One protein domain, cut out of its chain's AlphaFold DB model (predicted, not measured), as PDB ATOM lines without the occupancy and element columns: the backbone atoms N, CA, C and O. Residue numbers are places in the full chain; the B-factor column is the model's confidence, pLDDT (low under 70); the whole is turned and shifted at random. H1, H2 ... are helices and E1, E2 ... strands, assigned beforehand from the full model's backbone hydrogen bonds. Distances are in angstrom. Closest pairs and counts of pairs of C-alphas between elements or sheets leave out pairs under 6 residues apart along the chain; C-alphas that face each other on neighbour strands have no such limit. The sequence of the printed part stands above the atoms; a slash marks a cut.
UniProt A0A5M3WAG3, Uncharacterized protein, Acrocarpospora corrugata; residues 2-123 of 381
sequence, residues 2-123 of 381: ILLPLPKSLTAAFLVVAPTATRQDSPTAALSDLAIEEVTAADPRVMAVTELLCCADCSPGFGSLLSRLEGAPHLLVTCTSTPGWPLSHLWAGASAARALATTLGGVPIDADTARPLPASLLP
ATOM      1  N   ILE A   2     207.855 416.738 421.419       90.12
ATOM      2  CA  ILE A   2     209.006 417.607 421.700       90.12
ATOM      3  C   ILE A   2     210.106 417.295 420.681       90.12
ATOM      4  O   ILE A   2     210.414 416.128 420.444       90.12
ATOM      5  N   LEU A   3     210.701 418.325 420.079       93.25
ATOM      6  CA  LEU A   3     211.869 418.182 419.211       93.25
ATOM      7  C   LEU A   3     213.113 418.621 419.985       93.25
ATOM      8  O   LEU A   3     213.284 419.808 420.249       93.25
ATOM      9  N   LEU A   4     213.967 417.668 420.354       92.62
ATOM     10  CA  LEU A   4     215.223 417.948 421.038       92.62
ATOM     11  C   LEU A   4     216.366 418.096 420.035       92.62
ATOM     12  O   LEU A   4     216.564 417.184 419.230       92.62
ATOM     13  N   PRO A   5     217.147 419.186 420.065       92.75
ATOM     14  CA  PRO A   5     218.378 419.258 419.291       92.75
ATOM     15  C   PRO A   5     219.386 418.231 419.821       92.75
ATOM     16  O   PRO A   5     219.556 418.088 421.029       92.75
ATOM     17  N   LEU A   6     220.067 417.530 418.915       93.38
ATOM     18  CA  LEU A   6     221.174 416.647 419.270       93.38
ATOM     19  C   LEU A   6     222.479 417.449 419.206       93.38
ATOM     20  O   LEU A   6     222.738 418.105 418.188       93.38
ATOM     21  N   PRO A   7     223.309 417.429 420.261       93.94
ATOM     22  CA  PRO A   7     224.595 418.108 420.224       93.94
ATOM     23  C   PRO A   7     225.518 417.443 419.197       93.94
ATOM     24  O   PRO A   7     225.409 416.253 418.923       93.94
ATOM     25  N   LYS A   8     226.452 418.202 418.619       93.44
ATOM     26  CA  LYS A   8     227.448 417.647 417.681       93.44
ATOM     27  C   LYS A   8     228.570 416.895 418.396       93.44
ATOM     28  O   LYS A   8     229.184 416.005 417.816       93.44
ATOM     29  N   SER A   9     228.824 417.267 419.643       94.19
ATOM     30  CA  SER A   9     229.865 416.719 420.501       94.19
ATOM     31  C   SER A   9     229.372 416.691 421.942       94.19
ATOM     32  O   SER A   9     228.589 417.546 422.356       94.19
ATOM     33  N   LEU A  10     229.838 415.708 422.696       95.19
ATOM     34  CA  LEU A  10     229.628 415.563 424.125       95.19
ATOM     35  C   LEU A  10     230.970 415.720 424.819       95.19
ATOM     36  O   LEU A  10     231.951 415.128 424.378       95.19
ATOM     37  N   THR A  11     230.998 416.488 425.901       95.38
ATOM     38  CA  THR A  11     232.207 416.726 426.691       95.38
ATOM     39  C   THR A  11     231.962 416.284 428.123       95.38
ATOM     40  O   THR A  11     230.885 416.517 428.665       95.38
ATOM     41  N   ALA A  12     232.950 415.627 428.722       94.81
ATOM     42  CA  ALA A  12     232.964 415.276 430.135       94.81
ATOM     43  C   ALA A  12     234.202 415.882 430.789       94.81
ATOM     44  O   ALA A  12     235.270 415.921 430.169       94.81
ATOM     45  N   ALA A  13     234.051 416.339 432.028       95.56
ATOM     46  CA  ALA A  13     235.113 416.967 432.794       95.56
ATOM     47  C   ALA A  13     235.295 416.266 434.145       95.56
ATOM     48  O   ALA A  13     234.338 415.994 434.871       95.56
ATOM     49  N   PHE A  14     236.546 415.987 434.492       95.06
ATOM     50  CA  PHE A  14     236.926 415.294 435.714       95.06
ATOM     51  C   PHE A  14     238.082 416.031 436.377       95.06
ATOM     52  O   PHE A  14     239.079 416.341 435.731       95.06
ATOM     53  N   LEU A  15     237.963 416.300 437.668       95.00
ATOM     54  CA  LEU A  15     238.964 416.988 438.464       95.00
ATOM     55  C   LEU A  15     239.793 415.974 439.255       95.00
ATOM     56  O   LEU A  15     239.249 415.138 439.965       95.00
ATOM     57  N   VAL A  16     241.115 416.056 439.181       93.69
ATOM     58  CA  VAL A  16     242.033 415.338 440.067       93.69
ATOM     59  C   VAL A  16     242.510 416.320 441.126       93.69
ATOM     60  O   VAL A  16     243.339 417.193 440.858       93.69
ATOM     61  N   VAL A  17     241.951 416.190 442.327       89.44
ATOM     62  CA  VAL A  17     242.195 417.123 443.430       89.44
ATOM     63  C   VAL A  17     243.488 416.786 444.158       89.44
ATOM     64  O   VAL A  17     243.715 415.628 444.516       89.44
ATOM     65  N   ALA A  18     244.279 417.834 444.412       75.06
ATOM     66  CA  ALA A  18     245.508 417.839 445.207       75.06
ATOM     67  C   ALA A  18     246.483 416.689 444.879       75.06
ATOM     68  O   ALA A  18     246.776 415.867 445.751       75.06
ATOM     69  N   PRO A  19     246.996 416.609 443.636       74.25
ATOM     70  CA  PRO A  19     248.107 415.720 443.337       74.25
ATOM     71  C   PRO A  19     249.307 416.076 444.235       74.25
ATOM     72  O   PRO A  19     249.671 417.239 444.388       74.25
ATOM     73  N   THR A  20     249.919 415.062 444.844       73.12
ATOM     74  CA  THR A  20     251.061 415.196 445.769       73.12
ATOM     75  C   THR A  20     252.350 415.563 445.024       73.12
ATOM     76  O   THR A  20     253.285 416.102 445.610       73.12
ATOM     77  N   ALA A  21     252.397 415.283 443.720       67.94
ATOM     78  CA  ALA A  21     253.489 415.626 442.824       67.94
ATOM     79  C   ALA A  21     252.961 416.467 441.658       67.94
ATOM     80  O   ALA A  21     251.924 416.148 441.071       67.94
ATOM     81  N   THR A  22     253.690 417.521 441.300       63.88
ATOM     82  CA  THR A  22     253.428 418.265 440.070       63.88
ATOM     83  C   THR A  22     253.889 417.440 438.874       63.88
ATOM     84  O   THR A  22     254.937 416.789 438.884       63.88
ATOM     85  N   ARG A  23     253.065 417.423 437.828       61.78
ATOM     86  CA  ARG A  23     253.357 416.703 436.593       61.78
ATOM     87  C   ARG A  23     254.473 417.442 435.845       61.78
ATOM     88  O   ARG A  23     254.235 418.535 435.349       61.78
ATOM     89  N   GLN A  24     255.673 416.861 435.766       54.91
ATOM     90  CA  GLN A  24     256.780 417.442 434.987       54.91
ATOM     91  C   GLN A  24     256.678 417.153 433.483       54.91
ATOM     92  O   GLN A  24     257.142 417.964 432.692       54.91
ATOM     93  N   ASP A  25     255.991 416.077 433.085       51.47
ATOM     94  CA  ASP A  25     255.818 415.708 431.679       51.47
ATOM     95  C   ASP A  25     254.344 415.502 431.338       51.47
ATOM     96  O   ASP A  25     253.613 414.798 432.038       51.47
ATOM     97  N   SER A  26     253.894 416.100 430.235       44.19
ATOM     98  CA  SER A  26     252.556 415.876 429.685       44.19
ATOM     99  C   SER A  26     252.548 414.644 428.775       44.19
ATOM    100  O   SER A  26     252.958 414.765 427.624       44.19
ATOM    101  N   PRO A  27     252.025 413.466 429.191       46.34
ATOM    102  CA  PRO A  27     251.585 412.494 428.205       46.34
ATOM    103  C   PRO A  27     250.395 413.039 427.421       46.34
ATOM    104  O   PRO A  27     249.283 413.152 427.942       46.34
ATOM    105  N   THR A  28     250.651 413.350 426.157       42.34
ATOM    106  CA  THR A  28     249.663 413.436 425.085       42.34
ATOM    107  C   THR A  28     249.312 412.001 424.690       42.34
ATOM    108  O   THR A  28     249.958 411.399 423.836       42.34
ATOM    109  N   ALA A  29     248.339 411.388 425.365       43.09
ATOM    110  CA  ALA A  29     247.797 410.112 424.908       43.09
ATOM    111  C   ALA A  29     246.726 410.397 423.848       43.09
ATOM    112  O   ALA A  29     245.693 410.990 424.149       43.09
ATOM    113  N   ALA A  30     246.995 409.993 422.607       44.62
ATOM    114  CA  ALA A  30     246.088 410.132 421.473       44.62
ATOM    115  C   ALA A  30     244.926 409.123 421.567       44.62
ATOM    116  O   ALA A  30     244.913 408.083 420.914       44.62
ATOM    117  N   LEU A  31     243.951 409.444 422.409       50.25
ATOM    118  CA  LEU A  31     242.555 409.032 422.289       50.25
ATOM    119  C   LEU A  31     241.793 410.349 422.117       50.25
ATOM    120  O   LEU A  31     241.991 411.256 422.921       50.25
ATOM    121  N   SER A  32     241.044 410.498 421.024       58.38
ATOM    122  CA  SER A  32     240.513 411.776 420.527       58.38
ATOM    123  C   SER A  32     240.006 412.739 421.620       58.38
ATOM    124  O   SER A  32     239.314 412.332 422.551       58.38
ATOM    125  N   ASP A  33     240.399 414.008 421.478       86.25
ATOM    126  CA  ASP A  33     240.079 415.199 422.282       86.25
ATOM    127  C   ASP A  33     240.169 415.067 423.816       86.25
ATOM    128  O   ASP A  33     239.476 415.779 424.547       86.25
ATOM    129  N   LEU A  34     241.029 414.181 424.332       90.31
ATOM    130  CA  LEU A  34     241.436 414.211 425.739       90.31
ATOM    131  C   LEU A  34     242.415 415.375 425.973       90.31
ATOM    132  O   LEU A  34     243.521 415.380 425.433       90.31
ATOM    133  N   ALA A  35     242.043 416.329 426.822       91.50
ATOM    134  CA  ALA A  35     242.905 417.420 427.261       91.50
ATOM    135  C   ALA A  35     243.079 417.386 428.780       91.50
ATOM    136  O   ALA A  35     242.144 417.100 429.529       91.50
ATOM    137  N   ILE A  36     244.301 417.662 429.233       92.50
ATOM    138  CA  ILE A  36     244.635 417.726 430.652       92.50
ATOM    139  C   ILE A  36     245.277 419.079 430.910       92.50
ATOM    140  O   ILE A  36     246.290 419.401 430.295       92.50
ATOM    141  N   GLU A  37     244.698 419.841 431.824       92.81
ATOM    142  CA  GLU A  37     245.158 421.179 432.181       92.81
ATOM    143  C   GLU A  37     245.326 421.308 433.692       92.81
ATOM    144  O   GLU A  37     244.625 420.659 434.469       92.81
ATOM    145  N   GLU A  38     246.281 422.133 434.111       92.69
ATOM    146  CA  GLU A  38     246.420 422.516 435.510       92.69
ATOM    147  C   GLU A  38     245.478 423.686 435.797       92.69
ATOM    148  O   GLU A  38     245.496 424.697 435.096       92.69
ATOM    149  N   VAL A  39     244.639 423.537 436.818       93.69
ATOM    150  CA  VAL A  39     243.653 424.536 437.232       93.69
ATOM    151  C   VAL A  39     243.835 424.872 438.706       93.69
ATOM    152  O   VAL A  39     244.369 424.085 439.487       93.69
ATOM    153  N   THR A  40     243.390 426.062 439.095       91.94
ATOM    154  CA  THR A  40     243.458 426.543 440.483       91.94
ATOM    155  C   THR A  40     242.062 426.605 441.095       91.94
ATOM    156  O   THR A  40     241.064 426.457 440.390       91.94
ATOM    157  N   ALA A  41     241.977 426.898 442.393       90.12
ATOM    158  CA  ALA A  41     240.712 427.137 443.091       90.12
ATOM    159  C   ALA A  41     239.840 428.243 442.456       90.12
ATOM    160  O   ALA A  41     238.629 428.257 442.652       90.12
ATOM    161  N   ALA A  42     240.443 429.162 441.689       91.62
ATOM    162  CA  ALA A  42     239.736 430.238 440.994       91.62
ATOM    163  C   ALA A  42     239.093 429.800 439.663       91.62
ATOM    164  O   ALA A  42     238.389 430.591 439.037       91.62
ATOM    165  N   ASP A  43     239.346 428.572 439.197       93.12
ATOM    166  CA  ASP A  43     238.699 428.053 437.997       93.12
ATOM    167  C   ASP A  43     237.194 427.840 438.254       93.12
ATOM    168  O   ASP A  43     236.839 427.173 439.229       93.12
ATOM    169  N   PRO A  44     236.290 428.337 437.386       91.06
ATOM    170  CA  PRO A  44     234.847 428.215 437.591       91.06
ATOM    171  C   PRO A  44     234.355 426.776 437.789       91.06
ATOM    172  O   PRO A  44     233.378 426.553 438.499       91.06
ATOM    173  N   ARG A  45     235.025 425.785 437.191       90.00
ATOM    174  CA  ARG A  45     234.660 424.366 437.322       90.00
ATOM    175  C   ARG A  45     235.056 423.823 438.690       90.00
ATOM    176  O   ARG A  45     234.324 423.030 439.270       90.00
ATOM    177  N   VAL A  46     236.182 424.286 439.230       91.31
ATOM    178  CA  VAL A  46     236.600 423.974 440.603       91.31
ATOM    179  C   VAL A  46     235.673 424.665 441.597       91.31
ATOM    180  O   VAL A  46     235.202 424.023 442.531       91.31
ATOM    181  N   MET A  47     235.335 425.936 441.360       90.19
ATOM    182  CA  MET A  47     234.370 426.671 442.179       90.19
ATOM    183  C   MET A  47     233.010 425.969 442.222       90.19
ATOM    184  O   MET A  47     232.485 425.761 443.310       90.19
ATOM    185  N   ALA A  48     232.478 425.533 441.077       88.06
ATOM    186  CA  ALA A  48     231.213 424.800 441.014       88.06
ATOM    187  C   ALA A  48     231.259 423.490 441.822       88.06
ATOM    188  O   ALA A  48     230.322 423.174 442.555       88.06
ATOM    189  N   VAL A  49     232.370 422.745 441.748       89.50
ATOM    190  CA  VAL A  49     232.580 421.545 442.575       89.50
ATOM    191  C   VAL A  49     232.588 421.898 444.064       89.50
ATOM    192  O   VAL A  49     231.913 421.235 444.849       89.50
ATOM    193  N   THR A  50     233.299 422.954 444.458       87.75
ATOM    194  CA  THR A  50     233.358 423.429 445.848       87.75
ATOM    195  C   THR A  50     231.987 423.877 446.359       87.75
ATOM    196  O   THR A  50     231.592 423.498 447.461       87.75
ATOM    197  N   GLU A  51     231.225 424.623 445.555       85.19
ATOM    198  CA  GLU A  51     229.855 425.046 445.871       85.19
ATOM    199  C   GLU A  51     228.922 423.849 446.058       85.19
ATOM    200  O   GLU A  51     228.111 423.826 446.979       85.19
ATOM    201  N   LEU A  52     229.065 422.812 445.236       80.94
ATOM    202  CA  LEU A  52     228.279 421.589 445.364       80.94
ATOM    203  C   LEU A  52     228.701 420.715 446.559       80.94
ATOM    204  O   LEU A  52     227.905 419.891 447.018       80.94
ATOM    205  N   LEU A  53     229.928 420.861 447.062       81.38
ATOM    206  CA  LEU A  53     230.467 420.125 448.214       81.38
ATOM    207  C   LEU A  53     230.345 420.898 449.540       81.38
ATOM    208  O   LEU A  53     230.807 420.414 450.571       81.38
ATOM    209  N   CYS A  54     229.724 422.080 449.537       65.69
ATOM    210  CA  CYS A  54     229.884 423.120 450.559       65.69
ATOM    211  C   CYS A  54     229.420 422.781 451.987       65.69
ATOM    212  O   CYS A  54     229.593 423.601 452.888       65.69
ATOM    213  N   CYS A  55     228.815 421.618 452.226       65.31
ATOM    214  CA  CYS A  55     228.372 421.222 453.557       65.31
ATOM    215  C   CYS A  55     228.875 419.820 453.900       65.31
ATOM    216  O   CYS A  55     228.491 418.836 453.265       65.31
ATOM    217  N   ALA A  56     229.701 419.734 454.946       60.34
ATOM    218  CA  ALA A  56     230.197 418.469 455.483       60.34
ATOM    219  C   ALA A  56     229.060 417.547 455.960       60.34
ATOM    220  O   ALA A  56     229.209 416.331 455.885       60.34
ATOM    221  N   ASP A  57     227.916 418.108 456.370       60.41
ATOM    222  CA  ASP A  57     226.730 417.334 456.754       60.41
ATOM    223  C   ASP A  57     225.969 416.807 455.526       60.41
ATOM    224  O   ASP A  57     225.437 415.701 455.544       60.41
ATOM    225  N   CYS A  58     225.955 417.562 454.421       62.88
ATOM    226  CA  CYS A  58     225.350 417.121 453.157       62.88
ATOM    227  C   CYS A  58     226.265 416.178 452.362       62.88
ATOM    228  O   CYS A  58     225.830 415.527 451.412       62.88
ATOM    229  N   SER A  59     227.554 416.151 452.689       66.06
ATOM    230  CA  SER A  59     228.579 415.333 452.044       66.06
ATOM    231  C   SER A  59     229.543 414.806 453.113       66.06
ATOM    232  O   SER A  59     230.699 415.240 453.192       66.06
ATOM    233  N   PRO A  60     229.082 413.872 453.966       60.84
ATOM    234  CA  PRO A  60     229.919 413.293 455.008       60.84
ATOM    235  C   PRO A  60     231.123 412.582 454.382       60.84
ATOM    236  O   PRO A  60     230.997 411.845 453.405       60.84
ATOM    237  N   GLY A  61     232.316 412.843 454.922       66.62
ATOM    238  CA  GLY A  61     233.590 412.326 454.398       66.62
ATOM    239  C   GLY A  61     234.328 413.257 453.428       66.62
ATOM    240  O   GLY A  61     235.472 412.972 453.079       66.62
ATOM    241  N   PHE A  62     233.735 414.395 453.047       73.31
ATOM    242  CA  PHE A  62     234.335 415.355 452.108       73.31
ATOM    243  C   PHE A  62     235.016 416.556 452.772       73.31
ATOM    244  O   PHE A  62     235.652 417.351 452.085       73.31
ATOM    245  N   GLY A  63     234.944 416.690 454.101       72.94
ATOM    246  CA  GLY A  63     235.543 417.825 454.814       72.94
ATOM    247  C   GLY A  63     237.046 417.990 454.552       72.94
ATOM    248  O   GLY A  63     237.523 419.102 454.351       72.94
ATOM    249  N   SER A  64     237.791 416.884 454.448       77.12
ATOM    250  CA  SER A  64     239.219 416.908 454.094       77.12
ATOM    251  C   SER A  64     239.482 417.255 452.623       77.12
ATOM    252  O   SER A  64     240.592 417.662 452.281       77.12
ATOM    253  N   LEU A  65     238.483 417.097 451.752       81.69
ATOM    254  CA  LEU A  65     238.562 417.415 450.330       81.69
ATOM    255  C   LEU A  65     238.344 418.909 450.077       81.69
ATOM    256  O   LEU A  65     239.031 419.470 449.233       81.69
ATOM    257  N   LEU A  66     237.467 419.560 450.849       81.88
ATOM    258  CA  LEU A  66     237.237 421.008 450.766       81.88
ATOM    259  C   LEU A  66     238.523 421.802 451.029       81.88
ATOM    260  O   LEU A  66     238.929 422.601 450.193       81.88
ATOM    261  N   SER A  67     239.246 421.501 452.112       80.44
ATOM    262  CA  SER A  67     240.529 422.168 452.389       80.44
ATOM    263  C   SER A  67     241.585 421.915 451.305       80.44
ATOM    264  O   SER A  67     242.470 422.738 451.087       80.44
ATOM    265  N   ARG A  68     241.508 420.773 450.609       82.50
ATOM    266  CA  ARG A  68     242.402 420.453 449.486       82.50
ATOM    267  C   ARG A  68     242.044 421.226 448.221       82.50
ATOM    268  O   ARG A  68     242.964 421.598 447.499       82.50
ATOM    269  N   LEU A  69     240.755 421.463 447.973       83.62
ATOM    270  CA  LEU A  69     240.256 422.254 446.843       83.62
ATOM    271  C   LEU A  69     240.689 423.727 446.919       83.62
ATOM    272  O   LEU A  69     240.855 424.382 445.899       83.62
ATOM    273  N   GLU A  70     240.905 424.248 448.126       82.88
ATOM    274  CA  GLU A  70     241.298 425.647 448.332       82.88
ATOM    275  C   GLU A  70     242.815 425.882 448.227       82.88
ATOM    276  O   GLU A  70     243.245 426.978 447.872       82.88
ATOM    277  N   GLY A  71     243.639 424.878 448.556       76.44
ATOM    278  CA  GLY A  71     245.071 425.082 448.815       76.44
ATOM    279  C   GLY A  71     246.054 424.564 447.762       76.44
ATOM    280  O   GLY A  71     247.225 424.941 447.808       76.44
ATOM    281  N   ALA A  72     245.634 423.694 446.840       79.69
ATOM    282  CA  ALA A  72     246.534 423.011 445.905       79.69
ATOM    283  C   ALA A  72     246.153 423.268 444.436       79.69
ATOM    284  O   ALA A  72     244.972 423.453 444.148       79.69
ATOM    285  N   PRO A  73     247.105 423.218 443.484       86.62
ATOM    286  CA  PRO A  73     246.752 423.081 442.074       86.62
ATOM    287  C   PRO A  73     245.996 421.764 441.851       86.62
ATOM    288  O   PRO A  73     246.145 420.795 442.604       86.62
ATOM    289  N   HIS A  74     245.153 421.712 440.830       92.12
ATOM    290  CA  HIS A  74     244.403 420.521 440.438       92.12
ATOM    291  C   HIS A  74     244.649 420.222 438.970       92.12
ATOM    292  O   HIS A  74     245.059 421.098 438.215       92.12
ATOM    293  N   LEU A  75     244.361 418.993 438.550       93.38
ATOM    294  CA  LEU A  75     244.337 418.670 437.127       93.38
ATOM    295  C   LEU A  75     242.897 418.522 436.676       93.38
ATOM    296  O   LEU A  75     242.163 417.711 437.237       93.38
ATOM    297  N   LEU A  76     242.503 419.260 435.648       94.94
ATOM    298  CA  LEU A  76     241.252 419.012 434.963       94.94
ATOM    299  C   LEU A  76     241.507 418.147 433.734       94.94
ATOM    300  O   LEU A  76     242.289 418.494 432.855       94.94
ATOM    301  N   VAL A  77     240.810 417.022 433.680       94.69
ATOM    302  CA  VAL A  77     240.756 416.119 432.541       94.69
ATOM    303  C   VAL A  77     239.448 416.371 431.817       94.69
ATOM    304  O   VAL A  77     238.375 416.091 432.349       94.69
ATOM    305  N   THR A  78     239.531 416.880 430.598       95.25
ATOM    306  CA  THR A  78     238.378 417.017 429.710       95.25
ATOM    307  C   THR A  78     238.500 416.020 428.576       95.25
ATOM    308  O   THR A  78     239.594 415.743 428.093       95.25
ATOM    309  N   CYS A  79     237.384 415.433 428.172       94.19
ATOM    310  CA  CYS A  79     237.345 414.543 427.023       94.19
ATOM    311  C   CYS A  79     236.099 414.848 426.207       94.19
ATOM    312  O   CYS A  79     235.025 415.032 426.782       94.19
ATOM    313  N   THR A  80     236.252 414.902 424.885       94.19
ATOM    314  CA  THR A  80     235.155 415.176 423.957       94.19
ATOM    315  C   THR A  80     235.000 414.033 422.961       94.19
ATOM    316  O   THR A  80     235.979 413.475 422.475       94.19
ATOM    317  N   SER A  81     233.762 413.662 422.644       92.12
ATOM    318  CA  SER A  81     233.465 412.691 421.589       92.12
ATOM    319  C   SER A  81     232.161 413.025 420.878       92.12
ATOM    320  O   SER A  81     231.350 413.815 421.357       92.12
ATOM    321  N   THR A  82     231.913 412.404 419.729       91.56
ATOM    322  CA  THR A  82     230.587 412.454 419.102       91.56
ATOM    323  C   THR A  82     229.545 411.747 419.981       91.56
ATOM    324  O   THR A  82     229.895 410.773 420.655       91.56
ATOM    325  N   PRO A  83     228.269 412.172 419.967       91.69
ATOM    326  CA  PRO A  83     227.206 411.444 420.645       91.69
ATOM    327  C   PRO A  83     227.025 410.045 420.064       91.69
ATOM    328  O   PRO A  83     227.020 409.858 418.847       91.69
ATOM    329  N   GLY A  84     226.817 409.066 420.936       88.38
ATOM    330  CA  GLY A  84     226.591 407.688 420.537       88.38
ATOM    331  C   GLY A  84     226.859 406.719 421.677       88.38
ATOM    332  O   GLY A  84     227.191 407.119 422.794       88.38
ATOM    333  N   TRP A  85     226.698 405.438 421.366       86.75
ATOM    334  CA  TRP A  85     227.075 404.349 422.248       86.75
ATOM    335  C   TRP A  85     228.280 403.600 421.656       86.75
ATOM    336  O   TRP A  85     228.227 403.259 420.471       86.75
ATOM    337  N   PRO A  86     229.333 403.309 422.444       87.75
ATOM    338  CA  PRO A  86     229.517 403.660 423.859       87.75
ATOM    339  C   PRO A  86     229.777 405.162 424.104       87.75
ATOM    340  O   PRO A  86     230.156 405.898 423.200       87.75
ATOM    341  N   LEU A  87     229.590 405.600 425.355       88.75
ATOM    342  CA  LEU A  87     229.822 406.976 425.838       88.75
ATOM    343  C   LEU A  87     231.325 407.315 425.975       88.75
ATOM    344  O   LEU A  87     231.822 407.546 427.079       88.75
ATOM    345  N   SER A  88     232.081 407.251 424.878       88.38
ATOM    346  CA  SER A  88     233.553 407.241 424.884       88.38
ATOM    347  C   SER A  88     234.202 408.378 425.678       88.38
ATOM    348  O   SER A  88     235.171 408.122 426.388       88.38
ATOM    349  N   HIS A  89     233.663 409.601 425.626       91.38
ATOM    350  CA  HIS A  89     234.189 410.744 426.381       91.38
ATOM    351  C   HIS A  89     234.130 410.552 427.902       91.38
ATOM    352  O   HIS A  89     235.087 410.881 428.602       91.38
ATOM    353  N   LEU A  90     233.043 409.969 428.421       90.81
ATOM    354  CA  LEU A  90     232.925 409.649 429.846       90.81
ATOM    355  C   LEU A  90     233.919 408.561 430.244       90.81
ATOM    356  O   LEU A  90     234.628 408.709 431.235       90.81
ATOM    357  N   TRP A  91     234.001 407.490 429.450       87.44
ATOM    358  CA  TRP A  91     234.888 406.359 429.719       87.44
ATOM    359  C   TRP A  91     236.358 406.766 429.695       87.44
ATOM    360  O   TRP A  91     237.094 406.481 430.644       87.44
ATOM    361  N   ALA A  92     236.784 407.449 428.634       87.62
ATOM    362  CA  ALA A  92     238.163 407.874 428.455       87.62
ATOM    363  C   ALA A  92     238.564 408.914 429.507       87.62
ATOM    364  O   ALA A  92     239.581 408.735 430.178       87.62
ATOM    365  N   GLY A  93     237.738 409.945 429.723       91.19
ATOM    366  CA  GLY A  93     238.017 410.976 430.721       91.19
ATOM    367  C   GLY A  93     238.065 410.422 432.148       91.19
ATOM    368  O   GLY A  93     239.024 410.692 432.871       91.19
ATOM    369  N   ALA A  94     237.107 409.574 432.542       91.00
ATOM    370  CA  ALA A  94     237.090 408.984 433.881       91.00
ATOM    371  C   ALA A  94     238.269 408.026 434.107       91.00
ATOM    372  O   ALA A  94     238.861 408.012 435.189       91.00
ATOM    373  N   SER A  95     238.639 407.242 433.088       88.31
ATOM    374  CA  SER A  95     239.804 406.350 433.143       88.31
ATOM    375  C   SER A  95     241.103 407.143 433.288       88.31
ATOM    376  O   SER A  95     241.928 406.821 434.143       88.31
ATOM    377  N   ALA A  96     241.266 408.214 432.507       89.62
ATOM    378  CA  ALA A  96     242.432 409.089 432.572       89.62
ATOM    379  C   ALA A  96     242.530 409.817 433.922       89.62
ATOM    380  O   ALA A  96     243.594 409.819 434.539       89.62
ATOM    381  N   ALA A  97     241.421 410.366 434.425       91.81
ATOM    382  CA  ALA A  97     241.377 411.020 435.732       91.81
ATOM    383  C   ALA A  97     241.744 410.059 436.871       91.81
ATOM    384  O   ALA A  97     242.514 410.421 437.758       91.81
ATOM    385  N   ARG A  98     241.261 408.811 436.827       90.75
ATOM    386  CA  ARG A  98     241.662 407.773 437.789       90.75
ATOM    387  C   ARG A  98     243.140 407.443 437.703       90.75
ATOM    388  O   ARG A  98     243.790 407.408 438.737       90.75
ATOM    389  N   ALA A  99     243.662 407.213 436.499       88.31
ATOM    390  CA  ALA A  99     245.073 406.899 436.309       88.31
ATOM    391  C   ALA A  99     245.961 408.018 436.875       88.31
ATOM    392  O   ALA A  99     246.859 407.745 437.665       88.31
ATOM    393  N   LEU A 100     245.643 409.280 436.567       89.50
ATOM    394  CA  LEU A 100     246.336 410.444 437.123       89.50
ATOM    395  C   LEU A 100     246.219 410.518 438.646       89.50
ATOM    396  O   LEU A 100     247.221 410.737 439.321       89.50
ATOM    397  N   ALA A 101     245.023 410.308 439.197       90.12
ATOM    398  CA  ALA A 101     244.815 410.310 440.639       90.12
ATOM    399  C   ALA A 101     245.633 409.213 441.339       90.12
ATOM    400  O   ALA A 101     246.270 409.486 442.353       90.12
ATOM    401  N   THR A 102     245.684 408.001 440.776       88.69
ATOM    402  CA  THR A 102     246.500 406.893 441.290       88.69
ATOM    403  C   THR A 102     247.993 407.203 441.209       88.69
ATOM    404  O   THR A 102     248.706 406.981 442.182       88.69
ATOM    405  N   THR A 103     248.475 407.733 440.083       87.38
ATOM    406  CA  THR A 103     249.900 408.036 439.887       87.38
ATOM    407  C   THR A 103     250.378 409.207 440.746       87.38
ATOM    408  O   THR A 103     251.501 409.178 441.239       87.38
ATOM    409  N   LEU A 104     249.545 410.232 440.932       88.69
ATOM    410  CA  LEU A 104     249.927 411.474 441.607       88.69
ATOM    411  C   LEU A 104     249.425 411.563 443.055       88.69
ATOM    412  O   LEU A 104     249.666 412.568 443.716       88.69
ATOM    413  N   GLY A 105     248.717 410.550 443.559       87.88
ATOM    414  CA  GLY A 105     248.156 410.548 444.915       87.88
ATOM    415  C   GLY A 105     247.023 411.561 445.127       87.88
ATOM    416  O   GLY A 105     246.911 412.129 446.211       87.88
ATOM    417  N   GLY A 106     246.214 411.814 444.094       89.62
ATOM    418  CA  GLY A 106     245.052 412.709 444.141       89.62
ATOM    419  C   GLY A 106     243.719 411.977 444.340       89.62
ATOM    420  O   GLY A 106     243.669 410.753 444.469       89.62
ATOM    421  N   VAL A 107     242.614 412.727 444.326       90.38
ATOM    422  CA  VAL A 107     241.244 412.176 444.363       90.38
ATOM    423  C   VAL A 107     240.508 412.556 443.077       90.38
ATOM    424  O   VAL A 107     240.386 413.752 442.806       90.38
ATOM    425  N   PRO A 108     240.014 411.588 442.281       92.38
ATOM    426  CA  PRO A 108     239.282 411.891 441.064       92.38
ATOM    427  C   PRO A 108     237.820 412.215 441.395       92.38
ATOM    428  O   PRO A 108     237.090 411.385 441.945       92.38
ATOM    429  N   ILE A 109     237.394 413.415 441.031       92.31
ATOM    430  CA  ILE A 109     236.044 413.946 441.181       92.31
ATOM    431  C   ILE A 109     235.464 414.176 439.790       92.31
ATOM    432  O   ILE A 109     236.130 414.659 438.881       92.31
ATOM    433  N   ASP A 110     234.205 413.833 439.620       92.94
ATOM    434  CA  ASP A 110     233.399 414.241 438.487       92.94
ATOM    435  C   ASP A 110     233.017 415.722 438.622       92.94
ATOM    436  O   ASP A 110     232.351 416.094 439.588       92.94
ATOM    437  N   ALA A 111     233.437 416.565 437.676       93.12
ATOM    438  CA  ALA A 111     233.224 418.006 437.771       93.12
ATOM    439  C   ALA A 111     231.747 418.408 437.604       93.12
ATOM    440  O   ALA A 111     231.335 419.415 438.173       93.12
ATOM    441  N   ASP A 112     230.944 417.618 436.882       90.38
ATOM    442  CA  ASP A 112     229.528 417.923 436.637       90.38
ATOM    443  C   ASP A 112     228.644 417.546 437.831       90.38
ATOM    444  O   ASP A 112     227.641 418.193 438.118       90.38
ATOM    445  N   THR A 113     228.999 416.468 438.534       89.69
ATOM    446  CA  THR A 113     228.209 415.964 439.669       89.69
ATOM    447  C   THR A 113     228.822 416.322 441.022       89.69
ATOM    448  O   THR A 113     228.171 416.166 442.061       89.69
ATOM    449  N   ALA A 114     230.068 416.800 441.036       90.00
ATOM    450  CA  ALA A 114     230.886 416.994 442.229       90.00
ATOM    451  C   ALA A 114     230.912 415.747 443.132       90.00
ATOM    452  O   ALA A 114     230.881 415.843 444.357       90.00
ATOM    453  N   ARG A 115     230.921 414.554 442.523       87.12
ATOM    454  CA  ARG A 115     231.026 413.269 443.226       87.12
ATOM    455  C   ARG A 115     232.381 412.624 442.939       87.12
ATOM    456  O   ARG A 115     232.871 412.721 441.817       87.12
ATOM    457  N   PRO A 116     232.995 411.919 443.902       87.75
ATOM    458  CA  PRO A 116     234.139 411.071 443.626       87.75
ATOM    459  C   PRO A 116     233.743 410.040 442.584       87.75
ATOM    460  O   PRO A 116     232.644 409.483 442.649       87.75
ATOM    461  N   LEU A 117     234.649 409.751 441.658       86.44
ATOM    462  CA  LEU A 117     234.387 408.725 440.663       86.44
ATOM    463  C   LEU A 117     234.201 407.370 441.371       86.44
ATOM    464  O   LEU A 117     235.157 406.860 441.971       86.44
ATOM    465  N   PRO A 118     233.019 406.728 441.297       69.62
ATOM    466  CA  PRO A 118     232.765 405.507 442.053       69.62
ATOM    467  C   PRO A 118     233.582 404.358 441.480       69.62
ATOM    468  O   PRO A 118     233.548 404.118 440.273       69.62
ATOM    469  N   ALA A 119     234.345 403.671 442.337       65.38
ATOM    470  CA  ALA A 119     235.331 402.655 441.948       65.38
ATOM    471  C   ALA A 119     234.782 401.548 441.030       65.38
ATOM    472  O   ALA A 119     235.537 400.975 440.253       65.38
ATOM    473  N   SER A 120     233.475 401.293 441.095       63.81
ATOM    474  CA  SER A 120     232.748 400.274 440.339       63.81
ATOM    475  C   SER A 120     232.254 400.706 438.952       63.81
ATOM    476  O   SER A 120     231.812 399.844 438.199       63.81
ATOM    477  N   LEU A 121     232.298 401.999 438.589       62.09
ATOM    478  CA  LEU A 121     231.668 402.478 437.343       62.09
ATOM    479  C   LEU A 121     232.425 402.148 436.069       62.09
ATOM    480  O   LEU A 121     231.843 402.249 434.990       62.09
ATOM    481  N   LEU A 122     233.694 401.768 436.180       58.38
ATOM    482  CA  LEU A 122     234.463 401.361 435.022       58.38
ATOM    483  C   LEU A 122     234.666 399.841 435.066       58.38
ATOM    484  O   LEU A 122     235.462 399.387 435.887       58.38
ATOM    485  N   PRO A 123     233.993 399.014 434.232       47.00
ATOM    486  CA  PRO A 123     234.526 397.734 433.807       47.00
ATOM    487  C   PRO A 123     236.028 397.878 433.602       47.00
ATOM    488  O   PRO A 123     236.485 398.793 432.920       47.00
TER     489      PRO A 123
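This is residues 2 to 123 of the 381 residues of an uncharacterized protein of Acrocarpospora corrugata (UniProt A0A5M3WAG3). You will see a strongly twisted sheet of four strands with the long helix H3 over one face, while two short helices, H1 and H2, graze the sheet and E1 sticks out as an arm. The printed part has 122 residues, in the order E1 E2 E3 H1 H2 E4 H3 E5; the sheet, E3 E4 E2 E5, is all antiparallel. The class is mixed, helices and strands; the whole is compact, with a radius of gyration of the C-alphas of 14.8 A and spans of 41 by 40 by 29 A.

Find C-alpha 2 at (209.006, 417.607, 421.700), where E1, residues 2 to 5, begins. E2, residues 10 to 17, runs 23.1 A; then come E3, residues 35 to 39, H1, residues 44 to 52, and H2, residues 63 to 71. E4, residues 74 to 81, runs 23.2 A, and H3, residues 88 to 104, 23.8 A. E5, residues 107 to 110, ends at C-alpha 110, (233.399, 414.241, 438.487).

Look across the sheet for N 37 and O 76, 2.9 A, between E3 and E4; N 12 and O 79, 2.9 A, between E4 and E2; N 15 and O 109, 2.7 A, between E2 and E5. H3 is on one face at a height over the sheet of 7.3 A, two layers, one of helix and one of strands; its closest C-alphas to E4 are Cys 79 and His 89, 5.0 A. E4, H3 and E5 form a split strand-helix-strand unit, E2 lying between its strands, with a right-handed crossover. H1 and H2, a helical hairpin, only just touch, with 3 pairs of C-alphas within 8 A, the closest being Thr 50 and Leu 66, 6.7 A; each only grazes the sheet. Every O i to N i+4 pair is within hydrogen-bond range in H1 and H3; H2 has 2 of 5, and 2 of 6 O i to N i+3 pairs.

The C-alphas of Ile 2 and Gln 24 are the two farthest apart, 49.6 A. The printed part has no cut; E2 to E3 is a long link. Expect pLDDT under 70 at residues 21 to 32, 54 to 61 and 118 to 123.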